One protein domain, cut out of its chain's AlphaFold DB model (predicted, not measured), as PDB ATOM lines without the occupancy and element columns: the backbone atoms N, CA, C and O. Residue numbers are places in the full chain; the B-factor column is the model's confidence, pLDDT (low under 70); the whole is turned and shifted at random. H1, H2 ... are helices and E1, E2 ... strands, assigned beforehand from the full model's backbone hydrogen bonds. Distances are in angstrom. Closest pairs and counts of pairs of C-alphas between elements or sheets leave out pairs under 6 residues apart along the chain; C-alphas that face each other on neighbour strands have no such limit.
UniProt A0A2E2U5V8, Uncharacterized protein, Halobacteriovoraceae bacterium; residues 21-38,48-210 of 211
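What this domain is: This is residues 21 to 38 and 48 to 210 of the 211 residues of an uncharacterized protein of Halobacteriovoraceae bacterium (UniProt A0A2E2U5V8). A closed barrel of eleven strands wraps round one long helix, H1, which runs through its middle. The barrel is shut where E12 meets E1 over a few residues; E3, not in the ring, carries the sheet on beside the last part of E2, and the short helices H2 and H3 lie outside the barrel. The printed part has 181 residues, with three named helices and twelve named strands in the order H1, E1 to E12, H2, H3. Round the ring run E1, E2, E4, E5, E6, E7, E8, E9, E10, E11, E12 and back to E1, a mixed sheet in which E12 and E1 alone are parallel; the class is mixed, helices and strands. The whole is compact, with a radius of gyration of the C-alphas of 16.2 A and spans of 48, 39 and 32 A.

How they stand to each other: H1, residues 21 to 38, is on the barrel, at the sheet's level with a height of 3.1 A over the sheet, and the sheet curls round it. E1, residues 49 to 63, and E2, residues 66 to 82, form an antiparallel hairpin, with N 56 and O 72 at 2.7 A. The closest C-alphas of H1 and E2 are those of Cys 31 and Cys 75, 5.2 A apart. On the other side of E2 from E1 lie E3, residues 85 to 90, and E4, residues 93 to 100, in staggered pairing, with N 80 and O 87 at 2.9 A and N 71 and O 97 at 2.8 A. E3 runs on into E4 across a break of 2 residues, at 75 degrees. A meander, each strand the antiparallel neighbour of the one before, takes in E1, E2 and E3. A second one follows from E4 through E5, residues 105 to 110, E6, residues 113 to 119, E7, residues 124 to 131, E8, residues 137 to 146, E9, residues 160 to 163, E10, residues 168 to 172, and E11, residues 175 to 178, to E12, residues 182 to 186. Within hydrogen-bond range there are, for instance, N 108 and O 115 of E5 and E6 at 2.9 A, and N 176 and O 184 of E11 and E12 at 2.9 A. E8 bends by 57 degrees at residue 143. E12 and E1 are parallel, with N 185 and O 53 at 2.9 A. The closest C-alphas of H1 and E12, those of Ser 28 and Val 184, are 6.1 A apart. H2, residues 187 to 190, is on the barrel, outside it and over none of its strands, at a height over the sheet of 4.3 A, only just above the sheet's level. H3, residues 201 to 208, is also outside and over none, at a height of 6.9 A; its closest C-alphas to E3 are those of Val 203 and Ile 86, 6.6 A apart. H1 is apart from H2 and H3. In H1 and H3 every O i to N i+4 pair is within hydrogen-bond range; H2 is too short for such a pair.

Where its parts are: H1 begins at C-alpha 21 (156.130, 120.963, 102.653) and is 25.9 A long. E1 is 45.1 A long, E2 47.4 A, E4 23.4 A, E7 21.2 A and E8 26.4 A. E2 ends at C-alpha 82 (138.972, 114.865, 128.689). H3, 10.3 A long, ends at C-alpha 208 (150.487, 107.078, 114.727).

The domain as a whole: The two C-alphas farthest apart, those of Glu 64 and Gln 83, are 53.1 A apart. Residues 39 to 47 are not printed, and C-alphas 38 and 48 are 19.5 A apart across this cut. The link from E8 to E9, residues 147 to 159, is long. The mean pLDDT of the printed part is 74.1; 73 residues are under 70, among them residues 144 to 169 and 178 to 210.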
ATOM      1  N   LYS A  21     156.722 119.836 101.938       75.81
ATOM      2  CA  LYS A  21     156.130 120.963 102.653       75.81
ATOM      3  C   LYS A  21     154.960 121.587 101.911       75.81
ATOM      4  O   LYS A  21     153.879 121.742 102.482       75.81
ATOM      5  N   ASN A  22     155.150 121.876 100.632       79.12
ATOM      6  CA  ASN A  22     154.101 122.443  99.799       79.12
ATOM      7  C   ASN A  22     152.926 121.467  99.653       79.12
ATOM      8  O   ASN A  22     151.773 121.859  99.825       79.12
ATOM      9  N   LEU A  23     153.218 120.185  99.415       84.19
ATOM     10  CA  LEU A  23     152.199 119.142  99.269       84.19
ATOM     11  C   LEU A  23     151.374 118.947 100.550       84.19
ATOM     12  O   LEU A  23     150.163 118.739 100.486       84.19
ATOM     13  N   ASN A  24     151.990 119.098 101.724       79.44
ATOM     14  CA  ASN A  24     151.271 119.073 102.999       79.44
ATOM     15  C   ASN A  24     150.331 120.270 103.166       79.44
ATOM     16  O   ASN A  24     149.216 120.119 103.666       79.44
ATOM     17  N   ALA A  25     150.755 121.457 102.737       79.06
ATOM     18  CA  ALA A  25     149.918 122.649 102.791       79.06
ATOM     19  C   ALA A  25     148.703 122.531 101.847       79.06
ATOM     20  O   ALA A  25     147.592 122.901 102.225       79.06
ATOM     21  N   VAL A  26     148.883 121.910 100.677       85.94
ATOM     22  CA  VAL A  26     147.791 121.547  99.754       85.94
ATOM     23  C   VAL A  26     146.820 120.561 100.391       85.94
ATOM     24  O   VAL A  26     145.617 120.813 100.400       85.94
ATOM     25  N   ALA A  27     147.321 119.461 100.955       87.88
ATOM     26  CA  ALA A  27     146.480 118.473 101.629       87.88
ATOM     27  C   ALA A  27     145.709 119.090 102.809       87.88
ATOM     28  O   ALA A  27     144.523 118.823 102.987       87.88
ATOM     29  N   SER A  28     146.345 119.989 103.563       80.50
ATOM     30  CA  SER A  28     145.706 120.727 104.662       80.50
ATOM     31  C   SER A  28     144.537 121.582 104.180       80.50
ATOM     32  O   SER A  28     143.465 121.567 104.785       80.50
ATOM     33  N   LEU A  29     144.731 122.294 103.069       83.06
ATOM     34  CA  LEU A  29     143.691 123.098 102.438       83.06
ATOM     35  C   LEU A  29     142.527 122.228 101.949       83.06
ATOM     36  O   LEU A  29     141.370 122.563 102.186       83.06
ATOM     37  N   ILE A  30     142.823 121.080 101.341       90.00
ATOM     38  CA  ILE A  30     141.809 120.101 100.934       90.00
ATOM     39  C   ILE A  30     140.990 119.637 102.147       90.00
ATOM     40  O   ILE A  30     139.762 119.701 102.107       90.00
ATOM     41  N   CYS A  31     141.641 119.229 103.243       86.56
ATOM     42  CA  CYS A  31     140.933 118.785 104.445       86.56
ATOM     43  C   CYS A  31     140.055 119.891 105.046       86.56
ATOM     44  O   CYS A  31     138.915 119.612 105.418       86.56
ATOM     45  N   GLN A  32     140.545 121.136 105.112       82.06
ATOM     46  CA  GLN A  32     139.744 122.272 105.583       82.06
ATOM     47  C   GLN A  32     138.472 122.427 104.755       82.06
ATOM     48  O   GLN A  32     137.395 122.653 105.301       82.06
ATOM     49  N   GLU A  33     138.584 122.315 103.436       85.69
ATOM     50  CA  GLU A  33     137.450 122.574 102.561       85.69
ATOM     51  C   GLU A  33     136.425 121.447 102.574       85.69
ATOM     52  O   GLU A  33     135.225 121.716 102.495       85.69
ATOM     53  N   VAL A  34     136.874 120.212 102.792       87.06
ATOM     54  CA  VAL A  34     135.990 119.087 103.117       87.06
ATOM     55  C   VAL A  34     135.304 119.308 104.465       87.06
ATOM     56  O   VAL A  34     134.090 119.151 104.551       87.06
ATOM     57  N   GLN A  35     136.032 119.745 105.502       82.88
ATOM     58  CA  GLN A  35     135.444 120.030 106.818       82.88
ATOM     59  C   GLN A  35     134.357 121.104 106.723       82.88
ATOM     60  O   GLN A  35     133.271 120.934 107.273       82.88
ATOM     61  N   ASN A  36     134.639 122.194 106.005       79.44
ATOM     62  CA  ASN A  36     133.694 123.287 105.785       79.44
ATOM     63  C   ASN A  36     132.432 122.810 105.056       79.44
ATOM     64  O   ASN A  36     131.340 123.257 105.381       79.44
ATOM     65  N   ALA A  37     132.575 121.900 104.087       79.06
ATOM     66  CA  ALA A  37     131.443 121.348 103.347       79.06
ATOM     67  C   ALA A  37     130.606 120.353 104.170       79.06
ATOM     68  O   ALA A  37     129.418 120.195 103.901       79.06
ATOM     69  N   MET A  38     131.214 119.677 105.149       73.44
ATOM     70  CA  MET A  38     130.543 118.697 106.015       73.44
ATOM     71  C   MET A  38     129.924 119.313 107.273       73.44
ATOM     72  O   MET A  38     129.013 118.730 107.858       73.44
ATOM     73  N   GLN A  48     136.892 121.211 124.109       63.94
ATOM     74  CA  GLN A  48     137.340 119.831 124.275       63.94
ATOM     75  C   GLN A  48     137.458 119.060 122.956       63.94
ATOM     76  O   GLN A  48     138.197 118.078 122.907       63.94
ATOM     77  N   LEU A  49     136.773 119.480 121.890       67.31
ATOM     78  CA  LEU A  49     136.847 118.829 120.586       67.31
ATOM     79  C   LEU A  49     138.032 119.393 119.794       67.31
ATOM     80  O   LEU A  49     138.100 120.589 119.508       67.31
ATOM     81  N   LYS A  50     138.985 118.535 119.424       71.94
ATOM     82  CA  LYS A  50     140.095 118.886 118.529       71.94
ATOM     83  C   LYS A  50     139.948 118.160 117.202       71.94
ATOM     84  O   LYS A  50     139.777 116.947 117.179       71.94
ATOM     85  N   ILE A  51     140.066 118.913 116.113       73.38
ATOM     86  CA  ILE A  51     140.118 118.374 114.754       73.38
ATOM     87  C   ILE A  51     141.579 118.283 114.328       73.38
ATOM     88  O   ILE A  51     142.322 119.263 114.432       73.38
ATOM     89  N   VAL A  52     141.982 117.096 113.884       71.38
ATOM     90  CA  VAL A  52     143.353 116.774 113.492       71.38
ATOM     91  C   VAL A  52     143.345 116.112 112.118       71.38
ATOM     92  O   VAL A  52     142.606 115.162 111.882       71.38
ATOM     93  N   SER A  53     144.213 116.584 111.225       77.62
ATOM     94  CA  SER A  53     144.526 115.919 109.952       77.62
ATOM     95  C   SER A  53     145.984 115.462 109.950       77.62
ATOM     96  O   SER A  53     146.824 116.112 110.580       77.62
ATOM     97  N   LYS A  54     146.272 114.347 109.272       74.88
ATOM     98  CA  LYS A  54     147.528 113.596 109.363       74.88
ATOM     99  C   LYS A  54     147.864 112.926 108.027       74.88
ATOM    100  O   LYS A  54     147.035 112.182 107.517       74.88
ATOM    101  N   PHE A  55     149.071 113.135 107.490       76.56
ATOM    102  CA  PHE A  55     149.474 112.601 106.173       76.56
ATOM    103  C   PHE A  55     150.874 111.990 106.180       76.56
ATOM    104  O   PHE A  55     151.782 112.584 106.761       76.56
ATOM    105  N   LYS A  56     151.046 110.870 105.477       78.56
ATOM    106  CA  LYS A  56     152.313 110.256 105.069       78.56
ATOM    107  C   LYS A  56     152.642 110.678 103.633       78.56
ATOM    108  O   LYS A  56     151.734 110.903 102.836       78.56
ATOM    109  N   GLN A  57     153.930 110.796 103.320       79.56
ATOM    110  CA  GLN A  57     154.407 111.077 101.968       79.56
ATOM    111  C   GLN A  57     155.573 110.159 101.610       79.56
ATOM    112  O   GLN A  57     156.546 110.097 102.361       79.56
ATOM    113  N   ASP A  58     155.485 109.506 100.455       83.19
ATOM    114  CA  ASP A  58     156.502 108.595  99.929       83.19
ATOM    115  C   ASP A  58     156.936 109.070  98.535       83.19
ATOM    116  O   ASP A  58     156.099 109.313  97.668       83.19
ATOM    117  N   LYS A  59     158.248 109.239  98.314       82.88
ATOM    118  CA  LYS A  59     158.813 109.631  97.012       82.88
ATOM    119  C   LYS A  59     159.480 108.441  96.339       82.88
ATOM    120  O   LYS A  59     160.403 107.854  96.901       82.88
ATOM    121  N   SER A  60     159.080 108.152  95.108       85.44
ATOM    122  CA  SER A  60     159.662 107.110  94.261       85.44
ATOM    123  C   SER A  60     160.264 107.716  92.991       85.44
ATOM    124  O   SER A  60     159.763 108.697  92.443       85.44
ATOM    125  N   ILE A  61     161.385 107.162  92.526       87.88
ATOM    126  CA  ILE A  61     162.018 107.571  91.262       87.88
ATOM    127  C   ILE A  61     161.391 106.740  90.142       87.88
ATOM    128  O   ILE A  61     161.411 105.514  90.199       87.88
ATOM    129  N   THR A  62     160.842 107.404  89.127       86.62
ATOM    130  CA  THR A  62     160.113 106.771  88.012       86.62
ATOM    131  C   THR A  62     160.853 106.876  86.674       86.62
ATOM    132  O   THR A  62     160.430 106.285  85.684       86.62
ATOM    133  N   GLY A  63     161.984 107.592  86.636       82.31
ATOM    134  CA  GLY A  63     162.884 107.716  85.487       82.31
ATOM    135  C   GLY A  63     164.105 108.584  85.819       82.31
ATOM    136  O   GLY A  63     164.208 109.091  86.932       82.31
ATOM    137  N   GLU A  64     165.013 108.805  84.861       81.06
ATOM    138  CA  GLU A  64     166.310 109.484  85.103       81.06
ATOM    139  C   GLU A  64     166.199 110.860  85.776       81.06
ATOM    140  O   GLU A  64     167.069 111.260  86.542       81.06
ATOM    141  N   SER A  65     165.131 111.607  85.494       82.12
ATOM    142  CA  SER A  65     164.839 112.911  86.115       82.12
ATOM    143  C   SER A  65     163.382 113.016  86.567       82.12
ATOM    144  O   SER A  65     162.832 114.111  86.699       82.12
ATOM    145  N   GLN A  66     162.719 111.871  86.730       86.38
ATOM    146  CA  GLN A  66     161.290 111.798  87.002       86.38
ATOM    147  C   GLN A  66     161.046 111.109  88.333       86.38
ATOM    148  O   GLN A  66     161.706 110.132  88.683       86.38
ATOM    149  N   PHE A  67     160.093 111.640  89.081       87.69
ATOM    150  CA  PHE A  67     159.677 111.054  90.338       87.69
ATOM    151  C   PHE A  67     158.180 111.211  90.525       87.69
ATOM    152  O   PHE A  67     157.520 112.050  89.899       87.69
ATOM    153  N   GLU A  68     157.680 110.404  91.438       89.12
ATOM    154  CA  GLU A  68     156.336 110.460  91.962       89.12
ATOM    155  C   GLU A  68     156.394 110.679  93.473       89.12
ATOM    156  O   GLU A  68     157.306 110.197  94.143       89.12
ATOM    157  N   ILE A  69     155.460 111.470  93.995       88.12
ATOM    158  CA  ILE A  69     155.211 111.603  95.426       88.12
ATOM    159  C   ILE A  69     153.772 111.186  95.676       88.12
ATOM    160  O   ILE A  69     152.840 111.847  95.208       88.12
ATOM    161  N   GLU A  70     153.606 110.119  96.439       89.94
ATOM    162  CA  GLU A  70     152.318 109.673  96.945       89.94
ATOM    163  C   GLU A  70     152.093 110.286  98.325       89.94
ATOM    164  O   GLU A  70     152.985 110.284  99.173       89.94
ATOM    165  N   LEU A  71     150.907 110.843  98.542       88.69
ATOM    166  CA  LEU A  71     150.456 111.385  99.814       88.69
ATOM    167  C   LEU A  71     149.197 110.639 100.227       88.69
ATOM    168  O   LEU A  71     148.194 110.691  99.517       88.69
ATOM    169  N   SER A  72     149.234 110.000 101.389       88.12
ATOM    170  CA  SER A  72     148.098 109.273 101.956       88.12
ATOM    171  C   SER A  72     147.882 109.642 103.420       88.12
ATOM    172  O   SER A  72     148.793 110.125 104.093       88.12
ATOM    173  N   GLY A  73     146.672 109.458 103.941       84.75
ATOM    174  CA  GLY A  73     146.400 109.642 105.364       84.75
ATOM    175  C   GLY A  73     144.946 109.965 105.667       84.75
ATOM    176  O   GLY A  73     144.036 109.502 104.986       84.75
ATOM    177  N   THR A  74     144.732 110.791 106.685       84.06
ATOM    178  CA  THR A  74     143.414 111.060 107.263       84.06
ATOM    179  C   THR A  74     143.193 112.559 107.444       84.06
ATOM    180  O   THR A  74     143.973 113.251 108.097       84.06
ATOM    181  N   CYS A  75     142.095 113.069 106.900       85.44
ATOM    182  CA  CYS A  75     141.569 114.405 107.133       85.44
ATOM    183  C   CYS A  75     140.561 114.412 108.285       85.44
ATOM    184  O   CYS A  75     139.654 113.584 108.323       85.44
ATOM    185  N   ASN A  76     140.637 115.434 109.136       81.38
ATOM    186  CA  ASN A  76     139.584 115.835 110.070       81.38
ATOM    187  C   ASN A  76     139.128 114.744 111.054       81.38
ATOM    188  O   ASN A  76     137.941 114.632 111.362       81.38
ATOM    189  N   ALA A  77     140.064 113.947 111.570       79.44
ATOM    190  CA  ALA A  77     139.786 113.082 112.706       79.44
ATOM    191  C   ALA A  77     139.417 113.945 113.922       79.44
ATOM    192  O   ALA A  77     140.080 114.946 114.218       79.44
ATOM    193  N   ALA A  78     138.354 113.561 114.623       79.25
ATOM    194  CA  ALA A  78     137.839 114.303 115.762       79.25
ATOM    195  C   ALA A  78     138.253 113.619 117.064       79.25
ATOM    196  O   ALA A  78     138.032 112.420 117.242       79.25
ATOM    197  N   LEU A  79     138.837 114.386 117.980       71.25
ATOM    198  CA  LEU A  79     139.330 113.913 119.270       71.25
ATOM    199  C   LEU A  79     138.628 114.668 120.396       71.25
ATOM    200  O   LEU A  79     138.660 115.899 120.412       71.25
ATOM    201  N   TYR A  80     138.067 113.946 121.362       74.12
ATOM    202  CA  TYR A  80     137.659 114.535 122.633       74.12
ATOM    203  C   TYR A  80     138.829 114.520 123.609       74.12
ATOM    204  O   TYR A  80     139.432 113.478 123.879       74.12
ATOM    205  N   LEU A  81     139.144 115.702 124.136       68.69
ATOM    206  CA  LEU A  81     140.091 115.892 125.220       68.69
ATOM    207  C   LEU A  81     139.325 115.953 126.538       68.69
ATOM    208  O   LEU A  81     138.762 116.991 126.889       68.69
ATOM    209  N   ASN A  82     139.335 114.853 127.281       70.88
ATOM    210  CA  ASN A  82     138.972 114.865 128.689       70.88
ATOM    211  C   ASN A  82     140.258 114.968 129.522       70.88
ATOM    212  O   ASN A  82     141.307 114.524 129.063       70.88
ATOM    213  N   GLN A  83     140.192 115.562 130.714       66.31
ATOM    214  CA  GLN A  83     141.323 116.066 131.517       66.31
ATOM    215  C   GLN A  83     142.569 115.154 131.560       66.31
ATOM    216  O   GLN A  83     143.685 115.668 131.571       66.31
ATOM    217  N   ASP A  84     142.397 113.829 131.458       62.28
ATOM    218  CA  ASP A  84     143.496 112.862 131.331       62.28
ATOM    219  C   ASP A  84     143.389 111.841 130.189       62.28
ATOM    220  O   ASP A  84     144.276 110.995 130.046       62.28
ATOM    221  N   LYS A  85     142.352 111.903 129.349       62.66
ATOM    222  CA  LYS A  85     142.102 110.926 128.280       62.66
ATOM    223  C   LYS A  85     141.823 111.604 126.949       62.66
ATOM    224  O   LYS A  85     141.056 112.556 126.863       62.66
ATOM    225  N   ILE A  86     142.437 111.055 125.904       65.94
ATOM    226  CA  ILE A  86     142.132 111.411 124.520       65.94
ATOM    227  C   ILE A  86     141.381 110.252 123.896       65.94
ATOM    228  O   ILE A  86     141.898 109.131 123.818       65.94
ATOM    229  N   GLU A  87     140.157 110.545 123.480       72.00
ATOM    230  CA  GLU A  87     139.241 109.590 122.879       72.00
ATOM    231  C   GLU A  87     138.962 110.005 121.440       72.00
ATOM    232  O   GLU A  87     138.662 111.165 121.151       72.00
ATOM    233  N   LEU A  88     139.111 109.052 120.522       66.50
ATOM    234  CA  LEU A  88     138.761 109.264 119.129       66.50
ATOM    235  C   LEU A  88     137.236 109.286 119.018       66.50
ATOM    236  O   LEU A  88     136.580 108.275 119.247       66.50
ATOM    237  N   SER A  89     136.692 110.439 118.650       73.88
ATOM    238  CA  SER A  89     135.262 110.621 118.416       73.88
ATOM    239  C   SER A  89     134.854 110.239 116.999       73.88
ATOM    240  O   SER A  89     133.728 109.802 116.786       73.88
ATOM    241  N   SER A  90     135.729 110.466 116.019       78.69
ATOM    242  CA  SER A  90     135.487 110.139 114.614       78.69
ATOM    243  C   SER A  90     136.807 109.960 113.876       78.69
ATOM    244  O   SER A  90     137.748 110.726 114.096       78.69
ATOM    245  N   LEU A  91     136.851 108.971 112.981       72.25
ATOM    246  CA  LEU A  91     138.011 108.664 112.142       72.25
ATOM    247  C   LEU A  91     138.273 109.723 111.061       72.25
ATOM    248  O   LEU A  91     139.373 109.762 110.534       72.25
ATOM    249  N   GLY A  92     137.318 110.604 110.746       83.94
ATOM    250  CA  GLY A  92     137.489 111.596 109.680       83.94
ATOM    251  C   GLY A  92     137.309 110.999 108.279       83.94
ATOM    252  O   GLY A  92     136.417 110.177 108.068       83.94
ATOM    253  N   GLN A  93     138.090 111.459 107.299       87.19
ATOM    254  CA  GLN A  93     138.039 111.022 105.897       87.19
ATOM    255  C   GLN A  93     139.434 110.641 105.405       87.19
ATOM    256  O   GLN A  93     140.377 111.403 105.593       87.19
ATOM    257  N   GLU A  94     139.576 109.507 104.731       89.31
ATOM    258  CA  GLU A  94     140.847 109.133 104.106       89.31
ATOM    259  C   GLU A  94     141.172 110.055 102.929       89.31
ATOM    260  O   GLU A  94     140.277 110.409 102.162       89.31
ATOM    261  N   ILE A  95     142.442 110.427 102.778       92.69
ATOM    262  CA  ILE A  95     142.960 111.212 101.654       92.69
ATOM    263  C   ILE A  95     144.064 110.434 100.947       92.69
ATOM    264  O   ILE A  95     144.929 109.870 101.606       92.69
ATOM    265  N   ASN A  96     144.043 110.445  99.615       94.94
ATOM    266  CA  ASN A  96     145.073 109.870  98.754       94.94
ATOM    267  C   ASN A  96     145.311 110.806  97.563       94.94
ATOM    268  O   ASN A  96     144.359 111.168  96.873       94.94
ATOM    269  N   LEU A  97     146.556 111.210  97.311       94.44
ATOM    270  CA  LEU A  97     146.960 112.085  96.206       94.44
ATOM    271  C   LEU A  97     148.282 111.591  95.611       94.44
ATOM    272  O   LEU A  97     149.215 111.310  96.359       94.44
ATOM    273  N   SER A  98     148.401 111.592  94.283       93.06
ATOM    274  CA  SER A  98     149.654 111.240  93.597       93.06
ATOM    275  C   SER A  98     150.140 112.399  92.735       93.06
ATOM    276  O   SER A  98     149.397 112.920  91.897       93.06
ATOM    277  N   PHE A  99     151.391 112.813  92.942       91.62
ATOM    278  CA  PHE A  99     152.038 113.910  92.227       91.62
ATOM    279  C   PHE A  99     153.197 113.408  91.387       91.62
ATOM    280  O   PHE A  99     154.103 112.778  91.912       91.62
ATOM    281  N   HIS A 100     153.218 113.757  90.102       89.81
ATOM    282  CA  HIS A 100     154.316 113.391  89.209       89.81
ATOM    283  C   HIS A 100     155.069 114.635  88.743       89.81
ATOM    284  O   HIS A 100     154.449 115.625  88.343       89.81
ATOM    285  N   SER A 101     156.402 114.566  88.730       87.75
ATOM    286  CA  SER A 101     157.266 115.688  88.330       87.75
ATOM    287  C   SER A 101     157.181 116.058  86.847       87.75
ATOM    288  O   SER A 101     157.541 117.169  86.460       87.75
ATOM    289  N   ASN A 102     156.670 115.149  86.016       87.25
ATOM    290  CA  ASN A 102     156.486 115.335  84.578       87.25
ATOM    291  C   ASN A 102     155.044 115.711  84.181       87.25
ATOM    292  O   ASN A 102     154.761 115.840  82.989       87.25
ATOM    293  N   LYS A 103     154.131 115.883  85.145       89.56
ATOM    294  CA  LYS A 103     152.739 116.290  84.903       89.56
ATOM    295  C   LYS A 103     152.471 117.643  85.550       89.56
ATOM    296  O   LYS A 103     153.020 117.955  86.598       89.56
ATOM    297  N   ASN A 104     151.559 118.404  84.951       91.25
ATOM    298  CA  ASN A 104     151.069 119.683  85.489       91.25
ATOM    299  C   ASN A 104     149.756 119.522  86.278       91.25
ATOM    300  O   ASN A 104     149.093 120.498  86.629       91.25
ATOM    301  N   LYS A 105     149.326 118.274  86.476       93.38
ATOM    302  CA  LYS A 105     148.090 117.918  87.161       93.38
ATOM    303  C   LYS A 105     148.293 116.656  87.985       93.38
ATOM    304  O   LYS A 105     148.835 115.673  87.476       93.38
ATOM    305  N   SER A 106     147.762 116.684  89.197       92.88
ATOM    306  CA  SER A 106     147.642 115.538  90.095       92.88
ATOM    307  C   SER A 106     146.188 115.210  90.325       92.88
ATOM    308  O   SER A 106     145.344 116.107  90.359       92.88
ATOM    309  N   LYS A 107     145.907 113.927  90.521       93.88
ATOM    310  CA  LYS A 107     144.571 113.434  90.840       93.88
ATOM    311  C   LYS A 107     144.615 112.630  92.127       93.88
ATOM    312  O   LYS A 107     145.646 112.059  92.474       93.88
ATOM    313  N   GLY A 108     143.480 112.581  92.802       96.19
ATOM    314  CA  GLY A 108     143.289 111.740  93.968       96.19
ATOM    315  C   GLY A 108     141.900 111.910  94.560       96.19
ATOM    316  O   GLY A 108     140.954 112.282  93.858       96.19
ATOM    317  N   SER A 109     141.770 111.633  95.849       96.50
ATOM    318  CA  SER A 109     140.489 111.646  96.546       96.50
ATOM    319  C   SER A 109     140.630 111.997  98.018       96.50
ATOM    320  O   SER A 109     141.673 111.769  98.626       96.50
ATOM    321  N   VAL A 110     139.543 112.499  98.594       94.81
ATOM    322  CA  VAL A 110     139.351 112.613 100.040       94.81
ATOM    323  C   VAL A 110     137.915 112.226 100.383       94.81
ATOM    324  O   VAL A 110     136.970 112.904  99.972       94.81
ATOM    325  N   GLY A 111     137.723 111.105 101.077       91.94
ATOM    326  CA  GLY A 111     136.390 110.530 101.264       91.94
ATOM    327  C   GLY A 111     135.647 110.371  99.931       91.94
ATOM    328  O   GLY A 111     136.169 109.802  98.976       91.94
ATOM    329  N   PHE A 112     134.451 110.956  99.832       92.06
ATOM    330  CA  PHE A 112     133.645 110.967  98.602       92.06
ATOM    331  C   PHE A 112     133.976 112.104  97.617       92.06
ATOM    332  O   PHE A 112     133.240 112.312  96.647       92.06
ATOM    333  N   TYR A 113     135.050 112.864  97.827       95.88
ATOM    334  CA  TYR A 113     135.468 113.928  96.915       95.88
ATOM    335  C   TYR A 113     136.590 113.446  96.001       95.88
ATOM    336  O   TYR A 113     137.610 112.942  96.467       95.88
ATOM    337  N   LYS A 114     136.439 113.667  94.693       97.19
ATOM    338  CA  LYS A 114     137.559 113.625  93.746       97.19
ATOM    339  C   LYS A 114     138.333 114.932  93.838       97.19
ATOM    340  O   LYS A 114     137.723 116.001  93.848       97.19
ATOM    341  N   VAL A 115     139.655 114.828  93.864       97.50
ATOM    342  CA  VAL A 115     140.575 115.964  93.928       97.50
ATOM    343  C   VAL A 115     141.376 116.039  92.634       97.50
ATOM    344  O   VAL A 115     141.973 115.044  92.219       97.50
ATOM    345  N   GLU A 116     141.436 117.221  92.023       97.38
ATOM    346  CA  GLU A 116     142.413 117.551  90.983       97.38
ATOM    347  C   GLU A 116     143.215 118.786  91.410       97.38
ATOM    348  O   GLU A 116     142.649 119.821  91.753       97.38
ATOM    349  N   VAL A 117     144.542 118.683  91.401       94.44
ATOM    350  CA  VAL A 117     145.447 119.796  91.716       94.44
ATOM    351  C   VAL A 117     146.187 120.170  90.445       94.44
ATOM    352  O   VAL A 117     146.886 119.332  89.880       94.44
ATOM    353  N   THR A 118     146.048 121.416  89.997       93.31
ATOM    354  CA  THR A 118     146.780 121.941  88.835       93.31
ATOM    355  C   THR A 118     147.946 122.796  89.310       93.31
ATOM    356  O   THR A 118     147.792 123.648  90.190       93.31
ATOM    357  N   TYR A 119     149.122 122.558  88.743       89.25
ATOM    358  CA  TYR A 119     150.360 123.231  89.110       89.25
ATOM    359  C   TYR A 119     151.314 123.303  87.919       89.25
ATOM    360  O   TYR A 119     151.237 122.534  86.964       89.25
ATOM    361  N   ASN A 120     152.259 124.228  87.998       83.88
ATOM    362  CA  ASN A 120     153.364 124.350  87.064       83.88
ATOM    363  C   ASN A 120     154.697 124.204  87.818       83.88
ATOM    364  O   ASN A 120     154.732 123.950  89.022       83.88
ATOM    365  N   LYS A 121     155.820 124.385  87.115       74.75
ATOM    366  CA  LYS A 121     157.165 124.246  87.705       74.75
ATOM    367  C   LYS A 121     157.453 125.209  88.866       74.75
ATOM    368  O   LYS A 121     158.429 125.001  89.577       74.75
ATOM    369  N   LYS A 122     156.670 126.281  89.012       75.19
ATOM    370  CA  LYS A 122     156.897 127.379  89.961       75.19
ATOM    371  C   LYS A 122     155.810 127.507  91.022       75.19
ATOM    372  O   LYS A 122     156.140 127.877  92.141       75.19
ATOM    373  N   ASN A 123     154.550 127.199  90.698       78.31
ATOM    374  CA  ASN A 123     153.410 127.392  91.596       78.31
ATOM    375  C   ASN A 123     152.344 126.296  91.468       78.31
ATOM    376  O   ASN A 123     152.192 125.688  90.411       78.31
ATOM    377  N   ILE A 124     151.548 126.123  92.527       84.06
ATOM    378  CA  ILE A 124     150.243 125.451  92.461       84.06
ATOM    379  C   ILE A 124     149.206 126.521  92.153       84.06
ATOM    380  O   ILE A 124     149.216 127.575  92.783       84.06
ATOM    381  N   GLU A 125     148.362 126.268  91.163       87.88
ATOM    382  CA  GLU A 125     147.462 127.269  90.585       87.88
ATOM    383  C   GLU A 125     146.057 127.144  91.171       87.88
ATOM    384  O   GLU A 125     145.478 128.122  91.643       87.88
ATOM    385  N   ARG A 126     145.515 125.922  91.177       92.06
ATOM    386  CA  ARG A 126     144.165 125.664  91.677       92.06
ATOM    387  C   ARG A 126     143.977 124.235  92.158       92.06
ATOM    388  O   ARG A 126     144.683 123.320  91.729       92.06
ATOM    389  N   ILE A 127     142.978 124.063  93.012       94.06
ATOM    390  CA  ILE A 127     142.503 122.775  93.512       94.06
ATOM    391  C   ILE A 127     141.017 122.666  93.186       94.06
ATOM    392  O   ILE A 127     140.236 123.559  93.509       94.06
ATOM    393  N   GLU A 128     140.620 121.563  92.570       96.62
ATOM    394  CA  GLU A 128     139.231 121.246  92.263       96.62
ATOM    395  C   GLU A 128     138.775 120.080  93.140       96.62
ATOM    396  O   GLU A 128     139.399 119.018  93.154       96.62
ATOM    397  N   LEU A 129     137.677 120.283  93.868       96.19
ATOM    398  CA  LEU A 129     137.037 119.287  94.719       96.19
ATOM    399  C   LEU A 129     135.655 118.980  94.157       96.19
ATOM    400  O   LEU A 129     134.762 119.824  94.204       96.19
ATOM    401  N   THR A 130     135.463 117.772  93.639       96.00
ATOM    402  CA  THR A 130     134.168 117.332  93.106       96.00
ATOM    403  C   THR A 130     133.551 116.307  94.041       96.00
ATOM    404  O   THR A 130     134.084 115.207  94.185       96.00
ATOM    405  N   ASN A 131     132.425 116.654  94.667       93.94
ATOM    406  CA  ASN A 131     131.648 115.711  95.468       93.94
ATOM    407  C   ASN A 131     131.035 114.668  94.525       93.94
ATOM    408  O   ASN A 131     130.201 115.001  93.686       93.94
ATOM    409  N   THR A 132     131.448 113.410  94.645       93.12
ATOM    410  CA  THR A 132     131.004 112.349  93.727       93.12
ATOM    411  C   THR A 132     129.555 111.922  93.935       93.12
ATOM    412  O   THR A 132     128.962 111.382  93.008       93.12
ATOM    413  N   LEU A 133     128.978 112.193  95.108       91.62
ATOM    414  CA  LEU A 133     127.584 111.877  95.418       91.62
ATOM    415  C   LEU A 133     126.632 112.941  94.866       91.62
ATOM    416  O   LEU A 133     125.562 112.613  94.366       91.62
ATOM    417  N   LEU A 134     127.026 114.215  94.958       91.00
ATOM    418  CA  LEU A 134     126.182 115.358  94.584       91.00
ATOM    419  C   LEU A 134     126.513 115.942  93.203       91.00
ATOM    420  O   LEU A 134     125.768 116.774  92.695       91.00
ATOM    421  N   GLY A 135     127.653 115.574  92.615       88.75
ATOM    422  CA  GLY A 135     128.148 116.133  91.352       88.75
ATOM    423  C   GLY A 135     128.614 117.593  91.439       88.75
ATOM    424  O   GLY A 135     129.033 118.160  90.435       88.75
ATOM    425  N   SER A 136     128.559 118.215  92.619       91.50
ATOM    426  CA  SER A 136     128.972 119.603  92.820       91.50
ATOM    427  C   SER A 136     130.494 119.735  92.823       91.50
ATOM    428  O   SER A 136     131.173 119.036  93.586       91.50
ATOM    429  N   THR A 137     131.018 120.688  92.056       93.38
ATOM    430  CA  THR A 137     132.446 121.017  92.028       93.38
ATOM    431  C   THR A 137     132.708 122.351  92.708       93.38
ATOM    432  O   THR A 137     132.057 123.356  92.424       93.38
ATOM    433  N   ARG A 138     133.708 122.366  93.587       92.06
ATOM    434  CA  ARG A 138     134.257 123.569  94.201       92.06
ATOM    435  C   ARG A 138     135.682 123.780  93.713       92.06
ATOM    436  O   ARG A 138     136.490 122.857  93.754       92.06
ATOM    437  N   ILE A 139     135.980 124.999  93.282       92.69
ATOM    438  CA  ILE A 139     137.300 125.387  92.781       92.69
ATOM    439  C   ILE A 139     137.931 126.352  93.781       92.69
ATOM    440  O   ILE A 139     137.309 127.335  94.187       92.69
ATOM    441  N   ILE A 140     139.162 126.057  94.188       88.50
ATOM    442  CA  ILE A 140     139.971 126.876  95.086       88.50
ATOM    443  C   ILE A 140     141.131 127.426  94.269       88.50
ATOM    444  O   ILE A 140     142.013 126.686  93.836       88.50
ATOM    445  N   GLU A 141     141.118 128.733  94.063       88.00
ATOM    446  CA  GLU A 141     142.134 129.449  93.306       88.00
ATOM    447  C   GLU A 141     143.223 129.984  94.245       88.00
ATOM    448  O   GLU A 141     142.932 130.690  95.220       88.00
ATOM    449  N   ILE A 142     144.482 129.675  93.937       83.00
ATOM    450  CA  ILE A 142     145.637 130.099  94.732       83.00
ATOM    451  C   ILE A 142     146.191 131.388  94.115       83.00
ATOM    452  O   ILE A 142     146.556 131.424  92.944       83.00
ATOM    453  N   GLU A 143     146.209 132.473  94.893       73.44
ATOM    454  CA  GLU A 143     146.635 133.796  94.412       73.44
ATOM    455  C   GLU A 143     148.154 133.936  94.441       73.44
ATOM    456  O   GLU A 143     148.785 134.355  93.473       73.44
ATOM    457  N   SER A 144     148.748 133.585  95.580       67.00
ATOM    458  CA  SER A 144     150.188 133.608  95.760       67.00
ATOM    459  C   SER A 144     150.597 132.571  96.792       67.00
ATOM    460  O   SER A 144     149.917 132.339  97.794       67.00
ATOM    461  N   ALA A 145     151.730 131.934  96.537       64.12
ATOM    462  CA  ALA A 145     152.299 130.953  97.433       64.12
ATOM    463  C   ALA A 145     153.786 131.252  97.609       64.12
ATOM    464  O   ALA A 145     154.570 131.150  96.666       64.12
ATOM    465  N   GLN A 146     154.184 131.638  98.821       64.50
ATOM    466  CA  GLN A 146     155.590 131.616  99.208       64.50
ATOM    467  C   GLN A 146     155.907 130.208  99.692       64.50
ATOM    468  O   GLN A 146     155.780 129.876 100.874       64.50
ATOM    469  N   TRP A 147     156.253 129.368  98.723       68.94
ATOM    470  CA  TRP A 147     156.609 127.983  98.954       68.94
ATOM    471  C   TRP A 147     157.917 127.841  99.716       68.94
ATOM    472  O   TRP A 147     158.810 128.689  99.629       68.94
ATOM    473  N   SER A 148     158.041 126.731 100.446       63.94
ATOM    474  CA  SER A 148     159.316 126.419 101.072       63.94
ATOM    475  C   SER A 148     160.353 126.175  99.973       63.94
ATOM    476  O   SER A 148     160.072 125.410  99.048       63.94
ATOM    477  N   PRO A 149     161.545 126.791 100.037       61.78
ATOM    478  CA  PRO A 149     162.586 126.559  99.042       61.78
ATOM    479  C   PRO A 149     163.247 125.183  99.194       61.78
ATOM    480  O   PRO A 149     164.070 124.808  98.365       61.78
ATOM    481  N   ASN A 150     162.945 124.444 100.267       61.06
ATOM    482  CA  ASN A 150     163.538 123.146 100.548       61.06
ATOM    483  C   ASN A 150     162.550 122.202 101.251       61.06
ATOM    484  O   ASN A 150     161.498 122.600 101.741       61.06
ATOM    485  N   ASN A 151     162.939 120.930 101.316       62.91
ATOM    486  CA  ASN A 151     162.222 119.870 102.027       62.91
ATOM    487  C   ASN A 151     162.576 119.795 103.521       62.91
ATOM    488  O   ASN A 151     162.243 118.806 104.168       62.91
ATOM    489  N   MET A 152     163.298 120.770 104.089       58.88
ATOM    490  CA  MET A 152     163.753 120.635 105.472       58.88
ATOM    491  C   MET A 152     162.566 120.680 106.422       58.88
ATOM    492  O   MET A 152     161.754 121.596 106.363       58.88
ATOM    493  N   ILE A 153     162.532 119.725 107.342       52.41
ATOM    494  CA  ILE A 153     161.551 119.561 108.420       52.41
ATOM    495  C   ILE A 153     161.351 120.875 109.200       52.41
ATOM    496  O   ILE A 153     160.223 121.327 109.397       52.41
ATOM    497  N   PHE A 154     162.441 121.571 109.528       50.84
ATOM    498  CA  PHE A 154     162.430 122.867 110.207       50.84
ATOM    499  C   PHE A 154     162.918 123.983 109.275       50.84
ATOM    500  O   PHE A 154     163.920 123.836 108.582       50.84
ATOM    501  N   THR A 155     162.217 125.116 109.253       47.59
ATOM    502  CA  THR A 155     162.628 126.328 108.530       47.59
ATOM    503  C   THR A 155     162.304 127.543 109.386       47.59
ATOM    504  O   THR A 155     161.236 127.613 109.989       47.59
ATOM    505  N   THR A 156     163.203 128.523 109.423       52.12
ATOM    506  CA  THR A 156     162.937 129.831 110.042       52.12
ATOM    507  C   THR A 156     162.063 130.724 109.157       52.12
ATOM    508  O   THR A 156     161.550 131.740 109.619       52.12
ATOM    509  N   LYS A 157     161.880 130.352 107.881       55.59
ATOM    510  CA  LYS A 157     161.015 131.037 106.913       55.59
ATOM    511  C   LYS A 157     159.716 130.241 106.739       55.59
ATOM    512  O   LYS A 157     159.788 129.164 106.143       55.59
ATOM    513  N   PRO A 158     158.568 130.718 107.250       56.00
ATOM    514  CA  PRO A 158     157.313 129.973 107.205       56.00
ATOM    515  C   PRO A 158     156.837 129.777 105.765       56.00
ATOM    516  O   PRO A 158     157.034 130.650 104.917       56.00
ATOM    517  N   ILE A 159     156.164 128.655 105.504       59.31
ATOM    518  CA  ILE A 159     155.306 128.536 104.322       59.31
ATOM    519  C   ILE A 159     154.178 129.552 104.498       59.31
ATOM    520  O   ILE A 159     153.544 129.582 105.555       59.31
ATOM    521  N   LYS A 160     153.930 130.369 103.473       59.69
ATOM    522  CA  LYS A 160     152.740 131.222 103.412       59.69
ATOM    523  C   LYS A 160     151.967 130.894 102.149       59.69
ATOM    524  O   LYS A 160     152.417 131.211 101.045       59.69
ATOM    525  N   LEU A 161     150.810 130.264 102.314       63.56
ATOM    526  CA  LEU A 161     149.812 130.201 101.251       63.56
ATOM    527  C   LEU A 161     148.813 131.318 101.453       63.56
ATOM    528  O   LEU A 161     148.233 131.403 102.533       63.56
ATOM    529  N   LYS A 162     148.585 132.115 100.412       65.69
ATOM    530  CA  LYS A 162     147.509 133.094 100.380       65.69
ATOM    531  C   LYS A 162     146.515 132.713  99.291       65.69
ATOM    532  O   LYS A 162     146.846 132.632  98.104       65.69
ATOM    533  N   LEU A 163     145.289 132.452  99.715       68.25
ATOM    534  CA  LEU A 163     144.173 132.193  98.813       68.25
ATOM    535  C   LEU A 163     143.623 133.513  98.257       68.25
ATOM    536  O   LEU A 163     143.722 134.542  98.922       68.25
ATOM    537  N   LYS A 164     142.957 133.475  97.091       63.72
ATOM    538  CA  LYS A 164     142.306 134.671  96.502       63.72
ATOM    539  C   LYS A 164     141.251 135.316  97.413       63.72
ATOM    540  O   LYS A 164     140.900 136.473  97.222       63.72
ATOM    541  N   ASN A 165     140.734 134.580  98.398       65.50
ATOM    542  CA  ASN A 165     139.791 135.092  99.397       65.50
ATOM    543  C   ASN A 165     140.476 135.720 100.632       65.50
ATOM    544  O   ASN A 165     139.788 136.084 101.581       65.50
ATOM    545  N   GLY A 166     141.809 135.826 100.642       66.62
ATOM    546  CA  GLY A 166     142.587 136.431 101.723       66.62
ATOM    547  C   GLY A 166     142.945 135.497 102.881       66.62
ATOM    548  O   GLY A 166     143.658 135.930 103.783       66.62
ATOM    549  N   LEU A 167     142.505 134.230 102.872       69.88
ATOM    550  CA  LEU A 167     142.902 133.261 103.895       69.88
ATOM    551  C   LEU A 167     144.399 132.946 103.781       69.88
ATOM    552  O   LEU A 167     144.889 132.605 102.699       69.88
ATOM    553  N   GLU A 168     145.094 133.005 104.917       69.50
ATOM    554  CA  GLU A 168     146.497 132.620 105.034       69.50
ATOM    555  C   GLU A 168     146.647 131.274 105.756       69.50
ATOM    556  O   GLU A 168     146.016 131.025 106.789       69.50
ATOM    557  N   ILE A 169     147.505 130.404 105.217       69.88
ATOM    558  CA  ILE A 169     147.961 129.181 105.890       69.88
ATOM    559  C   ILE A 169     149.410 129.393 106.299       69.88
ATOM    560  O   ILE A 169     150.245 129.753 105.462       69.88
ATOM    561  N   SER A 170     149.699 129.141 107.573       70.31
ATOM    562  CA  SER A 170     151.035 129.294 108.146       70.31
ATOM    563  C   SER A 170     151.503 128.008 108.819       70.31
ATOM    564  O   SER A 170     150.719 127.290 109.437       70.31
ATOM    565  N   GLU A 171     152.793 127.703 108.680       64.38
ATOM    566  CA  GLU A 171     153.450 126.612 109.405       64.38
ATOM    567  C   GLU A 171     154.149 127.167 110.653       64.38
ATOM    568  O   GLU A 171     154.982 128.070 110.549       64.38
ATOM    569  N   GLN A 172     153.869 126.589 111.823       62.53
ATOM    570  CA  GLN A 172     154.625 126.827 113.051       62.53
ATOM    571  C   GLN A 172     154.896 125.500 113.763       62.53
ATOM    572  O   GLN A 172     153.965 124.765 114.078       62.53
ATOM    573  N   ASN A 173     156.169 125.207 114.061       57.72
ATOM    574  CA  ASN A 173     156.590 123.987 114.769       57.72
ATOM    575  C   ASN A 173     155.928 122.722 114.204       57.72
ATOM    576  O   ASN A 173     155.317 121.960 114.955       57.72
ATOM    577  N   SER A 174     155.996 122.540 112.880       53.56
ATOM    578  CA  SER A 174     155.476 121.339 112.210       53.56
ATOM    579  C   SER A 174     153.947 121.218 112.182       53.56
ATOM    580  O   SER A 174     153.413 120.203 111.727       53.56
ATOM    581  N   ILE A 175     153.241 122.245 112.661       62.44
ATOM    582  CA  ILE A 175     151.787 122.361 112.639       62.44
ATOM    583  C   ILE A 175     151.422 123.402 111.589       62.44
ATOM    584  O   ILE A 175     151.884 124.542 111.639       62.44
ATOM    585  N   LEU A 176     150.572 123.007 110.649       67.81
ATOM    586  CA  LEU A 176     149.952 123.929 109.709       67.81
ATOM    587  C   LEU A 176     148.660 124.447 110.334       67.81
ATOM    588  O   LEU A 176     147.765 123.669 110.671       67.81
ATOM    589  N   GLN A 177     148.578 125.758 110.514       70.00
ATOM    590  CA  GLN A 177     147.381 126.430 110.987       70.00
ATOM    591  C   GLN A 177     146.652 127.058 109.797       70.00
ATOM    592  O   GLN A 177     147.225 127.862 109.057       70.00
ATOM    593  N   VAL A 178     145.385 126.674 109.627       68.44
ATOM    594  CA  VAL A 178     144.486 127.197 108.594       68.44
ATOM    595  C   VAL A 178     143.439 128.069 109.289       68.44
ATOM    596  O   VAL A 178     142.567 127.565 110.000       68.44
ATOM    597  N   GLY A 179     143.551 129.392 109.138       67.12
ATOM    598  CA  GLY A 179     142.708 130.342 109.876       67.12
ATOM    599  C   GLY A 179     142.848 130.218 111.404       67.12
ATOM    600  O   GLY A 179     143.913 129.890 111.927       67.12
ATOM    601  N   SER A 180     141.776 130.489 112.152       61.19
ATOM    602  CA  SER A 180     141.794 130.427 113.624       61.19
ATOM    603  C   SER A 180     141.537 129.029 114.203       61.19
ATOM    604  O   SER A 180     141.877 128.793 115.361       61.19
ATOM    605  N   ASN A 181     140.957 128.101 113.429       61.41
ATOM    606  CA  ASN A 181     140.238 126.958 114.012       61.41
ATOM    607  C   ASN A 181     140.782 125.571 113.631       61.41
ATOM    608  O   ASN A 181     140.547 124.626 114.382       61.41
ATOM    609  N   LEU A 182     141.515 125.415 112.520       64.88
ATOM    610  CA  LEU A 182     142.035 124.104 112.110       64.88
ATOM    611  C   LEU A 182     143.548 124.004 112.296       64.88
ATOM    612  O   LEU A 182     144.313 124.875 111.872       64.88
ATOM    613  N   LYS A 183     143.967 122.882 112.890       66.50
ATOM    614  CA  LYS A 183     145.366 122.471 113.000       66.50
ATOM    615  C   LYS A 183     145.578 121.179 112.228       66.50
ATOM    616  O   LYS A 183     144.889 120.186 112.451       66.50
ATOM    617  N   VAL A 184     146.569 121.184 111.350       63.38
ATOM    618  CA  VAL A 184     146.970 120.012 110.576       63.38
ATOM    619  C   VAL A 184     148.369 119.586 111.009       63.38
ATOM    620  O   VAL A 184     149.300 120.392 111.042       63.38
ATOM    621  N   HIS A 185     148.496 118.316 111.391       57.31
ATOM    622  CA  HIS A 185     149.713 117.724 111.931       57.31
ATOM    623  C   HIS A 185     150.394 116.879 110.847       57.31
ATOM    624  O   HIS A 185     149.859 115.881 110.376       57.31
ATOM    625  N   ASN A 186     151.594 117.275 110.440       55.69
ATOM    626  CA  ASN A 186     152.323 116.637 109.345       55.69
ATOM    627  C   ASN A 186     153.198 115.469 109.848       55.69
ATOM    628  O   ASN A 186     154.104 115.715 110.645       55.69
ATOM    629  N   LEU A 187     152.991 114.219 109.391       48.28
ATOM    630  CA  LEU A 187     153.783 113.074 109.885       48.28
ATOM    631  C   LEU A 187     155.211 113.019 109.392       48.28
ATOM    632  O   LEU A 187     156.069 112.540 110.128       48.28
ATOM    633  N   TRP A 188     155.481 113.543 108.199       47.91
ATOM    634  CA  TRP A 188     156.847 113.621 107.684       47.91
ATOM    635  C   TRP A 188     157.741 114.469 108.610       47.91
ATOM    636  O   TRP A 188     158.958 114.326 108.663       47.91
ATOM    637  N   ASN A 189     157.104 115.324 109.412       43.78
ATOM    638  CA  ASN A 189     157.707 116.127 110.462       43.78
ATOM    639  C   ASN A 189     157.569 115.474 111.865       43.78
ATOM    640  O   ASN A 189     158.396 115.678 112.750       43.78
ATOM    641  N   PHE A 190     156.543 114.645 112.072       41.34
ATOM    642  CA  PHE A 190     156.178 114.051 113.362       41.34
ATOM    643  C   PHE A 190     157.011 112.825 113.753       41.34
ATOM    644  O   PHE A 190     157.350 112.690 114.928       41.34
ATOM    645  N   GLU A 191     157.376 111.956 112.800       43.41
ATOM    646  CA  GLU A 191     158.265 110.814 113.086       43.41
ATOM    647  C   GLU A 191     159.655 111.285 113.543       43.41
ATOM    648  O   GLU A 191     160.305 110.620 114.345       43.41
ATOM    649  N   SER A 192     160.063 112.489 113.124       38.44
ATOM    650  CA  SER A 192     161.350 113.100 113.483       38.44
ATOM    651  C   SER A 192     161.350 113.836 114.832       38.44
ATOM    652  O   SER A 192     162.417 114.072 115.389       38.44
ATOM    653  N   PHE A 193     160.182 114.218 115.365       41.06
ATOM    654  CA  PHE A 193     160.070 115.105 116.538       41.06
ATOM    655  C   PHE A 193     159.138 114.598 117.639       41.06
ATOM    656  O   PHE A 193     158.650 115.400 118.435       41.06
ATOM    657  N   SER A 194     158.908 113.279 117.691       38.16
ATOM    658  CA  SER A 194     158.390 112.550 118.855       38.16
ATOM    659  C   SER A 194     157.454 113.390 119.723       38.16
ATOM    660  O   SER A 194     157.876 113.866 120.768       38.16
ATOM    661  N   CYS A 195     156.205 113.585 119.294       45.25
ATOM    662  CA  CYS A 195     155.172 114.173 120.143       45.25
ATOM    663  C   CYS A 195     155.615 115.504 120.789       45.25
ATOM    664  O   CYS A 195     156.028 115.530 121.948       45.25
ATOM    665  N   GLY A 196     155.572 116.613 120.036       39.47
ATOM    666  CA  GLY A 196     155.935 117.934 120.566       39.47
ATOM    667  C   GLY A 196     155.344 118.174 121.963       39.47
ATOM    668  O   GLY A 196     154.251 117.687 122.254       39.47
ATOM    669  N   SER A 197     156.055 118.921 122.814       39.75
ATOM    670  CA  SER A 197     155.910 119.022 124.287       39.75
ATOM    671  C   SER A 197     154.512 119.288 124.880       39.75
ATOM    672  O   SER A 197     154.365 119.355 126.097       39.75
ATOM    673  N   LYS A 198     153.482 119.450 124.049       41.53
ATOM    674  CA  LYS A 198     152.087 119.698 124.426       41.53
ATOM    675  C   LYS A 198     151.170 118.471 124.323       41.53
ATOM    676  O   LYS A 198     150.045 118.546 124.805       41.53
ATOM    677  N   LEU A 199     151.597 117.367 123.705       46.56
ATOM    678  CA  LEU A 199     150.802 116.134 123.600       46.56
ATOM    679  C   LEU A 199     151.492 114.998 124.367       46.56
ATOM    680  O   LEU A 199     152.707 114.841 124.292       46.56
ATOM    681  N   LYS A 200     150.730 114.197 125.125       48.66
ATOM    682  CA  LYS A 200     151.271 113.019 125.827       48.66
ATOM    683  C   LYS A 200     151.699 111.962 124.788       48.66
ATOM    684  O   LYS A 200     150.967 111.699 123.836       48.66
ATOM    685  N   ARG A 201     152.852 111.308 124.977       51.31
ATOM    686  CA  ARG A 201     153.441 110.306 124.049       51.31
ATOM    687  C   ARG A 201     152.481 109.174 123.646       51.31
ATOM    688  O   ARG A 201     152.499 108.714 122.506       51.31
ATOM    689  N   GLU A 202     151.616 108.762 124.563       51.34
ATOM    690  CA  GLU A 202     150.576 107.742 124.355       51.34
ATOM    691  C   GLU A 202     149.530 108.173 123.317       51.34
ATOM    692  O   GLU A 202     149.066 107.371 122.509       51.34
ATOM    693  N   VAL A 203     149.205 109.464 123.287       52.25
ATOM    694  CA  VAL A 203     148.261 110.073 122.343       52.25
ATOM    695  C   VAL A 203     148.870 110.079 120.954       52.25
ATOM    696  O   VAL A 203     148.225 109.696 119.985       52.25
ATOM    697  N   CYS A 204     150.138 110.469 120.861       51.59
ATOM    698  CA  CYS A 204     150.869 110.424 119.608       51.59
ATOM    699  C   CYS A 204     151.007 108.997 119.084       51.59
ATOM    700  O   CYS A 204     150.876 108.802 117.887       51.59
ATOM    701  N   SER A 205     151.183 108.005 119.959       50.81
ATOM    702  CA  SER A 205     151.231 106.591 119.560       50.81
ATOM    703  C   SER A 205     149.880 106.102 119.024       50.81
ATOM    704  O   SER A 205     149.835 105.450 117.987       50.81
ATOM    705  N   LYS A 206     148.762 106.489 119.658       53.06
ATOM    706  CA  LYS A 206     147.416 106.210 119.127       53.06
ATOM    707  C   LYS A 206     147.175 106.890 117.781       53.06
ATOM    708  O   LYS A 206     146.659 106.252 116.879       53.06
ATOM    709  N   LEU A 207     147.583 108.152 117.629       51.41
ATOM    710  CA  LEU A 207     147.482 108.873 116.360       51.41
ATOM    711  C   LEU A 207     148.369 108.253 115.278       51.41
ATOM    712  O   LEU A 207     147.947 108.185 114.129       51.41
ATOM    713  N   ILE A 208     149.581 107.805 115.625       52.56
ATOM    714  CA  ILE A 208     150.487 107.078 114.727       52.56
ATOM    715  C   ILE A 208     149.787 105.828 114.182       52.56
ATOM    716  O   ILE A 208     149.718 105.717 112.965       52.56
ATOM    717  N   ASN A 209     149.156 105.031 115.051       49.44
ATOM    718  CA  ASN A 209     148.454 103.780 114.722       49.44
ATOM    719  C   ASN A 209     147.074 103.936 114.042       49.44
ATOM    720  O   ASN A 209     146.398 102.935 113.826       49.44
ATOM    721  N   LEU A 210     146.607 105.160 113.763       48.91
ATOM    722  CA  LEU A 210     145.390 105.391 112.960       48.91
ATOM    723  C   LEU A 210     145.643 105.321 111.444       48.91
ATOM    724  O   LEU A 210     144.704 105.489 110.671       48.91
TER     725      LEU A 210